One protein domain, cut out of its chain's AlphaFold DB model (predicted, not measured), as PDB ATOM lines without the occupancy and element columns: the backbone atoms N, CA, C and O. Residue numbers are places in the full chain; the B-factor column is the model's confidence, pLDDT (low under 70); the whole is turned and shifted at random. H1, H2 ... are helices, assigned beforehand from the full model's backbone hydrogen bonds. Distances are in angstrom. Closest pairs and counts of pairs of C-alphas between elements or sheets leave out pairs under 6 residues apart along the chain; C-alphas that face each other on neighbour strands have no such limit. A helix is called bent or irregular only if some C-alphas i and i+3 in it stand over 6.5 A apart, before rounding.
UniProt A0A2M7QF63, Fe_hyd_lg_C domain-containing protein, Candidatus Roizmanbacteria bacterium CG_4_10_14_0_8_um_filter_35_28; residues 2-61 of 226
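This is residues 2 to 61 of the 226 residues of the protein "Fe_hyd_lg_C domain-containing protein" of Candidatus Roizmanbacteria bacterium CG_4_10_14_0_8_um_filter_35_28 (UniProt A0A2M7QF63). The model is a short rod: the long helix H3 runs most of its length, and the two shorter helices H1 and H2 cover one side of it, H1 near the end of H3 and H2 nearer its beginning. H2 folds back into H3 through a loop, residues 30 to 37, at one end of the rod. The printed part has 60 residues with three named helices in the order H1, H2, H3, no named strand, and the class is all helix. It is only just compact, close to loose, with a radius of gyration of the C-alphas of 12.4 A and spans of 35 by 17 by 17 A.

H1, residues 2 to 9, begins at C-alpha 2 (-29.964, -18.464, 50.530) and is 10.4 A long. H2, residues 16 to 29, is 20.8 A long and only just irregular, with C-alphas 19 and 22 7.0 A apart. H3, residues 38 to 61, is 35.7 A long and ends at C-alpha 61 (-37.535, -30.902, 57.798). It is irregular, with C-alphas 42 and 45 7.1 A apart, and has a kink of 32 degrees near residue 45.

H1 and H2 form a helical hairpin and only just touch, with 3 pairs of C-alphas within 8 A, H2 with residues 18 to 19 alone; the closest C-alphas, of Leu 3 and Val 18, are 6.7 A apart. Their tilt is shallow, 24 degrees, opposite ways. H1 touches H3 at residues 51 to 59 of H3 alone, closest at the C-alphas of Val 7 and Ser 59, 6.1 A, the same way at a tilt of 35.3 degrees, only just steep. H2 and H3, also a helical hairpin, touch closest at the C-alphas of Ile 19 and Asn 51, 5.6 A, opposite ways at 35.1 degrees, only just steep. The helix packing is only just mostly crossed, one of these three tilts being shallow. Every O i to N i+4 pair is within hydrogen-bond range in H1, against 7 of 10 in H2 and 17 of 20 in H3.

The two farthest C-alphas, of Pro 35 and Leu 61, are 36.7 A apart. The printed part has no cut, and both links are short. Mean pLDDT of the printed part is 73.4; residues 2 to 6, 8 to 13 and 26 to 36 are under 70.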
ATOM      1  N   PHE A   2     -28.812 -19.069  51.231       64.62
ATOM      2  CA  PHE A   2     -29.964 -18.464  50.530       64.62
ATOM      3  C   PHE A   2     -31.129 -19.432  50.235       64.62
ATOM      4  O   PHE A   2     -32.277 -19.120  50.536       64.62
ATOM      5  N   LEU A   3     -30.835 -20.638  49.726       69.00
ATOM      6  CA  LEU A   3     -31.847 -21.679  49.478       69.00
ATOM      7  C   LEU A   3     -32.582 -22.093  50.764       69.00
ATOM      8  O   LEU A   3     -33.792 -22.273  50.752       69.00
ATOM      9  N   PHE A   4     -31.859 -22.196  51.879       66.31
ATOM     10  CA  PHE A   4     -32.413 -22.587  53.175       66.31
ATOM     11  C   PHE A   4     -33.327 -21.500  53.757       66.31
ATOM     12  O   PHE A   4     -34.468 -21.782  54.118       66.31
ATOM     13  N   ILE A   5     -32.874 -20.241  53.748       66.56
ATOM     14  CA  ILE A   5     -33.687 -19.086  54.164       66.56
ATOM     15  C   ILE A   5     -34.953 -18.988  53.306       66.56
ATOM     16  O   ILE A   5     -36.037 -18.709  53.816       66.56
ATOM     17  N   ALA A   6     -34.838 -19.244  52.001       68.38
ATOM     18  CA  ALA A   6     -35.980 -19.195  51.106       68.38
ATOM     19  C   ALA A   6     -37.039 -20.256  51.437       68.38
ATOM     20  O   ALA A   6     -38.229 -19.947  51.398       68.38
ATOM     21  N   VAL A   7     -36.625 -21.469  51.817       71.44
ATOM     22  CA  VAL A   7     -37.542 -22.527  52.275       71.44
ATOM     23  C   VAL A   7     -38.252 -22.134  53.573       71.44
ATOM     24  O   VAL A   7     -39.428 -22.445  53.735       71.44
ATOM     25  N   GLN A   8     -37.578 -21.426  54.483       68.69
ATOM     26  CA  GLN A   8     -38.205 -20.952  55.722       68.69
ATOM     27  C   GLN A   8     -39.182 -19.786  55.499       68.69
ATOM     28  O   GLN A   8     -40.210 -19.716  56.173       68.69
ATOM     29  N   LYS A   9     -38.874 -18.862  54.576       67.06
ATOM     30  CA  LYS A   9     -39.630 -17.606  54.401       67.06
ATOM     31  C   LYS A   9     -40.716 -17.648  53.324       67.06
ATOM     32  O   LYS A   9     -41.664 -16.866  53.405       67.06
ATOM     33  N   PHE A  10     -40.606 -18.504  52.307       68.00
ATOM     34  CA  PHE A  10     -41.492 -18.465  51.139       68.00
ATOM     35  C   PHE A  10     -42.367 -19.717  50.999       68.00
ATOM     36  O   PHE A  10     -41.944 -20.842  51.232       68.00
ATOM     37  N   SER A  11     -43.612 -19.518  50.551       64.06
ATOM     38  CA  SER A  11     -44.512 -20.610  50.150       64.06
ATOM     39  C   SER A  11     -44.019 -21.283  48.862       64.06
ATOM     40  O   SER A  11     -43.435 -20.614  48.011       64.06
ATOM     41  N   TYR A  12     -44.320 -22.575  48.675       65.38
ATOM     42  CA  TYR A  12     -43.810 -23.436  47.593       65.38
ATOM     43  C   TYR A  12     -43.848 -22.798  46.189       65.38
ATOM     44  O   TYR A  12     -42.882 -22.885  45.436       65.38
ATOM     45  N   LYS A  13     -44.914 -22.055  45.853       64.06
ATOM     46  CA  LYS A  13     -45.053 -21.366  44.551       64.06
ATOM     47  C   LYS A  13     -44.025 -20.245  44.321       64.06
ATOM     48  O   LYS A  13     -43.701 -19.942  43.180       64.06
ATOM     49  N   LYS A  14     -43.512 -19.633  45.389       74.00
ATOM     50  CA  LYS A  14     -42.519 -18.545  45.349       74.00
ATOM     51  C   LYS A  14     -41.071 -19.052  45.418       74.00
ATOM     52  O   LYS A  14     -40.154 -18.245  45.320       74.00
ATOM     53  N   ILE A  15     -40.857 -20.365  45.560       75.75
ATOM     54  CA  ILE A  15     -39.520 -20.975  45.653       75.75
ATOM     55  C   ILE A  15     -38.923 -21.267  44.263       75.75
ATOM     56  O   ILE A  15     -37.704 -21.313  44.115       75.75
ATOM     57  N   LEU A  16     -39.753 -21.389  43.218       72.38
ATOM     58  CA  LEU A  16     -39.308 -21.714  41.854       72.38
ATOM     59  C   LEU A  16     -38.206 -20.774  41.306       72.38
ATOM     60  O   LEU A  16     -37.216 -21.284  40.780       72.38
ATOM     61  N   PRO A  17     -38.278 -19.436  41.482       73.38
ATOM     62  CA  PRO A  17     -37.199 -18.539  41.063       73.38
ATOM     63  C   PRO A  17     -35.891 -18.802  41.815       73.38
ATOM     64  O   PRO A  17     -34.811 -18.671  41.250       73.38
ATOM     65  N   VAL A  18     -35.971 -19.218  43.080       74.50
ATOM     66  CA  VAL A  18     -34.809 -19.451  43.947       74.50
ATOM     67  C   VAL A  18     -34.026 -20.704  43.536       74.50
ATOM     68  O   VAL A  18     -32.812 -20.740  43.711       74.50
ATOM     69  N   ILE A  19     -34.679 -21.696  42.923       76.38
ATOM     70  CA  ILE A  19     -34.022 -22.890  42.353       76.38
ATOM     71  C   ILE A  19     -33.111 -22.510  41.175       76.38
ATOM     72  O   ILE A  19     -32.035 -23.088  40.998       76.38
ATOM     73  N   VAL A  20     -33.550 -21.530  40.384       76.88
ATOM     74  CA  VAL A  20     -32.999 -21.202  39.063       76.88
ATOM     75  C   VAL A  20     -32.017 -20.021  39.125       76.88
ATOM     76  O   VAL A  20     -30.968 -20.051  38.478       76.88
ATOM     77  N   LEU A  21     -32.281 -19.017  39.965       75.19
ATOM     78  CA  LEU A  21     -31.471 -17.798  40.109       75.19
ATOM     79  C   LEU A  21     -29.974 -18.031  40.400       75.19
ATOM     80  O   LEU A  21     -29.164 -17.369  39.753       75.19
ATOM     81  N   PRO A  22     -29.559 -18.958  41.290       71.38
ATOM     82  CA  PRO A  22     -28.138 -19.190  41.565       71.38
ATOM     83  C   PRO A  22     -27.361 -19.619  40.317       71.38
ATOM     84  O   PRO A  22     -26.227 -19.200  40.102       71.38
ATOM     85  N   SER A  23     -27.998 -20.420  39.464       72.06
ATOM     86  CA  SER A  23     -27.395 -20.914  38.227       72.06
ATOM     87  C   SER A  23     -27.342 -19.849  37.122       72.06
ATOM     88  O   SER A  23     -26.342 -19.759  36.414       72.06
ATOM     89  N   LEU A  24     -28.351 -18.969  37.031       72.62
ATOM     90  CA  LEU A  24     -28.295 -17.784  36.167       72.62
ATOM     91  C   LEU A  24     -27.218 -16.808  36.638       72.62
ATOM     92  O   LEU A  24     -26.472 -16.285  35.819       72.62
ATOM     93  N   GLY A  25     -27.088 -16.600  37.949       70.69
ATOM     94  CA  GLY A  25     -26.027 -15.780  38.529       70.69
ATOM     95  C   GLY A  25     -24.628 -16.321  38.226       70.69
ATOM     96  O   GLY A  25     -23.731 -15.531  37.930       70.69
ATOM     97  N   ALA A  26     -24.453 -17.648  38.238       68.62
ATOM     98  CA  ALA A  26     -23.204 -18.308  37.855       68.62
ATOM     99  C   ALA A  26     -22.866 -18.111  36.365       68.62
ATOM    100  O   ALA A  26     -21.705 -17.881  36.036       68.62
ATOM    101  N   ILE A  27     -23.874 -18.143  35.484       68.56
ATOM    102  CA  ILE A  27     -23.718 -17.857  34.046       68.56
ATOM    103  C   ILE A  27     -23.380 -16.386  33.798       68.56
ATOM    104  O   ILE A  27     -22.529 -16.085  32.966       68.56
ATOM    105  N   LEU A  28     -24.048 -15.474  34.507       66.88
ATOM    106  CA  LEU A  28     -23.927 -14.033  34.287       66.88
ATOM    107  C   LEU A  28     -22.622 -13.454  34.833       66.88
ATOM    108  O   LEU A  28     -22.052 -12.569  34.206       66.88
ATOM    109  N   ASN A  29     -22.150 -13.927  35.990       60.88
ATOM    110  CA  ASN A  29     -20.991 -13.319  36.642       60.88
ATOM    111  C   ASN A  29     -19.662 -13.985  36.283       60.88
ATOM    112  O   ASN A  29     -18.625 -13.384  36.524       60.88
ATOM    113  N   GLY A  30     -19.646 -15.209  35.746       59.00
ATOM    114  CA  GLY A  30     -18.421 -15.920  35.346       59.00
ATOM    115  C   GLY A  30     -17.350 -16.122  36.437       59.00
ATOM    116  O   GLY A  30     -16.332 -16.759  36.191       59.00
ATOM    117  N   VAL A  31     -17.581 -15.637  37.662       58.34
ATOM    118  CA  VAL A  31     -16.630 -15.652  38.785       58.34
ATOM    119  C   VAL A  31     -16.320 -17.077  39.250       58.34
ATOM    120  O   VAL A  31     -15.211 -17.350  39.690       58.34
ATOM    121  N   LEU A  32     -17.289 -17.993  39.147       57.91
ATOM    122  CA  LEU A  32     -17.164 -19.366  39.651       57.91
ATOM    123  C   LEU A  32     -16.717 -20.384  38.591       57.91
ATOM    124  O   LEU A  32     -16.103 -21.384  38.943       57.91
ATOM    125  N   PHE A  33     -17.025 -20.146  37.311       60.97
ATOM    126  CA  PHE A  33     -16.818 -21.125  36.230       60.97
ATOM    127  C   PHE A  33     -16.185 -20.535  34.954       60.97
ATOM    128  O   PHE A  33     -16.089 -21.235  33.946       60.97
ATOM    129  N   GLY A  34     -15.732 -19.277  34.979       65.94
ATOM    130  CA  GLY A  34     -15.217 -18.572  33.802       65.94
ATOM    131  C   GLY A  34     -16.326 -18.011  32.893       65.94
ATOM    132  O   GLY A  34     -17.490 -17.973  33.296       65.94
ATOM    133  N   PRO A  35     -15.998 -17.541  31.671       65.94
ATOM    134  CA  PRO A  35     -16.993 -17.051  30.711       65.94
ATOM    135  C   PRO A  35     -18.043 -18.126  30.392       65.94
ATOM    136  O   PRO A  35     -17.773 -19.315  30.533       65.94
ATOM    137  N   ALA A  36     -19.237 -17.718  29.956       68.00
ATOM    138  CA  ALA A  36     -20.347 -18.628  29.668       68.00
ATOM    139  C   ALA A  36     -19.939 -19.720  28.659       68.00
ATOM    140  O   ALA A  36     -19.897 -19.498  27.449       68.00
ATOM    141  N   THR A  37     -19.625 -20.912  29.167       73.25
ATOM    142  CA  THR A  37     -19.253 -22.069  28.356       73.25
ATOM    143  C   THR A  37     -20.478 -22.933  28.068       73.25
ATOM    144  O   THR A  37     -21.385 -23.061  28.891       73.25
ATOM    145  N   ILE A  38     -20.479 -23.600  26.912       76.81
ATOM    146  CA  ILE A  38     -21.461 -24.646  26.565       76.81
ATOM    147  C   ILE A  38     -21.532 -25.743  27.639       76.81
ATOM    148  O   ILE A  38     -22.600 -26.288  27.906       76.81
ATOM    149  N   PHE A  39     -20.404 -26.001  28.307       75.12
ATOM    150  CA  PHE A  39     -20.323 -26.882  29.463       75.12
ATOM    151  C   PHE A  39     -21.271 -26.435  30.585       75.12
ATOM    152  O   PHE A  39     -22.086 -27.226  31.045       75.12
ATOM    153  N   LEU A  40     -21.257 -25.158  30.980       72.19
ATOM    154  CA  LEU A  40     -22.114 -24.658  32.060       72.19
ATOM    155  C   LEU A  40     -23.612 -24.781  31.729       72.19
ATOM    156  O   LEU A  40     -24.408 -25.122  32.602       72.19
ATOM    157  N   TYR A  41     -23.987 -24.579  30.461       78.00
ATOM    158  CA  TYR A  41     -25.367 -24.759  29.999       78.00
ATOM    159  C   TYR A  41     -25.832 -26.219  30.119       78.00
ATOM    160  O   TYR A  41     -26.952 -26.479  30.555       78.00
ATOM    161  N   TYR A  42     -24.955 -27.178  29.810       83.44
ATOM    162  CA  TYR A  42     -25.243 -28.606  29.969       83.44
ATOM    163  C   TYR A  42     -25.453 -29.013  31.438       83.44
ATOM    164  O   TYR A  42     -26.254 -29.899  31.728       83.44
ATOM    165  N   PHE A  43     -24.776 -28.350  32.379       82.81
ATOM    166  CA  PHE A  43     -24.907 -28.634  33.812       82.81
ATOM    167  C   PHE A  43     -26.133 -27.981  34.470       82.81
ATOM    168  O   PHE A  43     -26.514 -28.393  35.569       82.81
ATOM    169  N   LEU A  44     -26.797 -27.019  33.817       83.44
ATOM    170  CA  LEU A  44     -27.968 -26.326  34.374       83.44
ATOM    171  C   LEU A  44     -29.091 -27.262  34.847       83.44
ATOM    172  O   LEU A  44     -29.523 -27.102  35.990       83.44
ATOM    173  N   PRO A  45     -29.552 -28.256  34.058       84.44
ATOM    174  CA  PRO A  45     -30.618 -29.151  34.499       84.44
ATOM    175  C   PRO A  45     -30.219 -29.940  35.749       84.44
ATOM    176  O   PRO A  45     -31.034 -30.111  36.652       84.44
ATOM    177  N   PHE A  46     -28.954 -30.358  35.851       85.38
ATOM    178  CA  PHE A  46     -28.437 -31.075  37.019       85.38
ATOM    179  C   PHE A  46     -28.374 -30.178  38.260       85.38
ATOM    180  O   PHE A  46     -28.768 -30.613  39.343       85.38
ATOM    181  N   ILE A  47     -27.951 -28.918  38.111       82.81
ATOM    182  CA  ILE A  47     -27.955 -27.926  39.199       82.81
ATOM    183  C   ILE A  47     -29.388 -27.673  39.677       82.81
ATOM    184  O   ILE A  47     -29.643 -27.658  40.881       82.81
ATOM    185  N   TRP A  48     -30.343 -27.507  38.758       86.25
ATOM    186  CA  TRP A  48     -31.746 -27.283  39.107       86.25
ATOM    187  C   TRP A  48     -32.368 -28.483  39.805       86.25
ATOM    188  O   TRP A  48     -33.037 -28.303  40.821       86.25
ATOM    189  N   ILE A  49     -32.118 -29.695  39.307       86.94
ATOM    190  CA  ILE A  49     -32.571 -30.932  39.950       86.94
ATOM    191  C   ILE A  49     -31.965 -31.040  41.352       86.94
ATOM    192  O   ILE A  49     -32.699 -31.285  42.307       86.94
ATOM    193  N   GLY A  50     -30.663 -30.788  41.507       84.88
ATOM    194  CA  GLY A  50     -29.992 -30.793  42.808       84.88
ATOM    195  C   GLY A  50     -30.598 -29.782  43.783       84.88
ATOM    196  O   GLY A  50     -30.953 -30.140  44.905       84.88
ATOM    197  N   ASN A  51     -30.806 -28.539  43.341       83.88
ATOM    198  CA  ASN A  51     -31.446 -27.491  44.138       83.88
ATOM    199  C   ASN A  51     -32.893 -27.846  44.507       83.88
ATOM    200  O   ASN A  51     -33.319 -27.575  45.630       83.88
ATOM    201  N   LEU A  52     -33.645 -28.466  43.593       85.00
ATOM    202  CA  LEU A  52     -35.018 -28.907  43.833       85.00
ATOM    203  C   LEU A  52     -35.063 -30.033  44.867       85.00
ATOM    204  O   LEU A  52     -35.851 -29.952  45.808       85.00
ATOM    205  N   ILE A  53     -34.197 -31.043  44.741       83.88
ATOM    206  CA  ILE A  53     -34.063 -32.131  45.721       83.88
ATOM    207  C   ILE A  53     -33.693 -31.564  47.091       83.88
ATOM    208  O   ILE A  53     -34.286 -31.955  48.098       83.88
ATOM    209  N   LEU A  54     -32.752 -30.619  47.133       80.31
ATOM    210  CA  LEU A  54     -32.326 -29.957  48.362       80.31
ATOM    211  C   LEU A  54     -33.500 -29.222  49.022       80.31
ATOM    212  O   LEU A  54     -33.798 -29.456  50.192       80.31
ATOM    213  N   ILE A  55     -34.209 -28.384  48.262       80.69
ATOM    214  CA  ILE A  55     -35.374 -27.624  48.733       80.69
ATOM    215  C   ILE A  55     -36.479 -28.547  49.229       80.69
ATOM    216  O   ILE A  55     -37.018 -28.323  50.312       80.69
ATOM    217  N   TYR A  56     -36.808 -29.583  48.460       80.62
ATOM    218  CA  TYR A  56     -37.834 -30.543  48.838       80.62
ATOM    219  C   TYR A  56     -37.455 -31.248  50.142       80.62
ATOM    220  O   TYR A  56     -38.245 -31.249  51.086       80.62
ATOM    221  N   SER A  57     -36.217 -31.739  50.241       77.81
ATOM    222  CA  SER A  57     -35.711 -32.398  51.449       77.81
ATOM    223  C   SER A  57     -35.772 -31.476  52.667       77.81
ATOM    224  O   SER A  57     -36.309 -31.866  53.700       77.81
ATOM    225  N   PHE A  58     -35.314 -30.226  52.547       76.25
ATOM    226  CA  PHE A  58     -35.372 -29.266  53.652       76.25
ATOM    227  C   PHE A  58     -36.796 -28.844  54.011       76.25
ATOM    228  O   PHE A  58     -37.090 -28.692  55.193       76.25
ATOM    229  N   SER A  59     -37.699 -28.687  53.040       77.44
ATOM    230  CA  SER A  59     -39.089 -28.286  53.308       77.44
ATOM    231  C   SER A  59     -39.812 -29.278  54.222       77.44
ATOM    232  O   SER A  59     -40.567 -28.874  55.106       77.44
ATOM    233  N   GLN A  60     -39.490 -30.565  54.082       77.50
ATOM    234  CA  GLN A  60     -40.019 -31.625  54.933       77.50
ATOM    235  C   GLN A  60     -39.412 -31.614  56.339       77.50
ATOM    236  O   GLN A  60     -40.030 -32.138  57.262       77.50
ATOM    237  N   LEU A  61     -38.227 -31.018  56.514       76.06
ATOM    238  CA  LEU A  61     -37.535 -30.902  57.798       76.06
ATOM    239  C   LEU A  61     -37.921 -29.633  58.564       76.06
ATOM    240  O   LEU A  61     -38.055 -29.671  59.784       76.06
TER     241      LEU A  61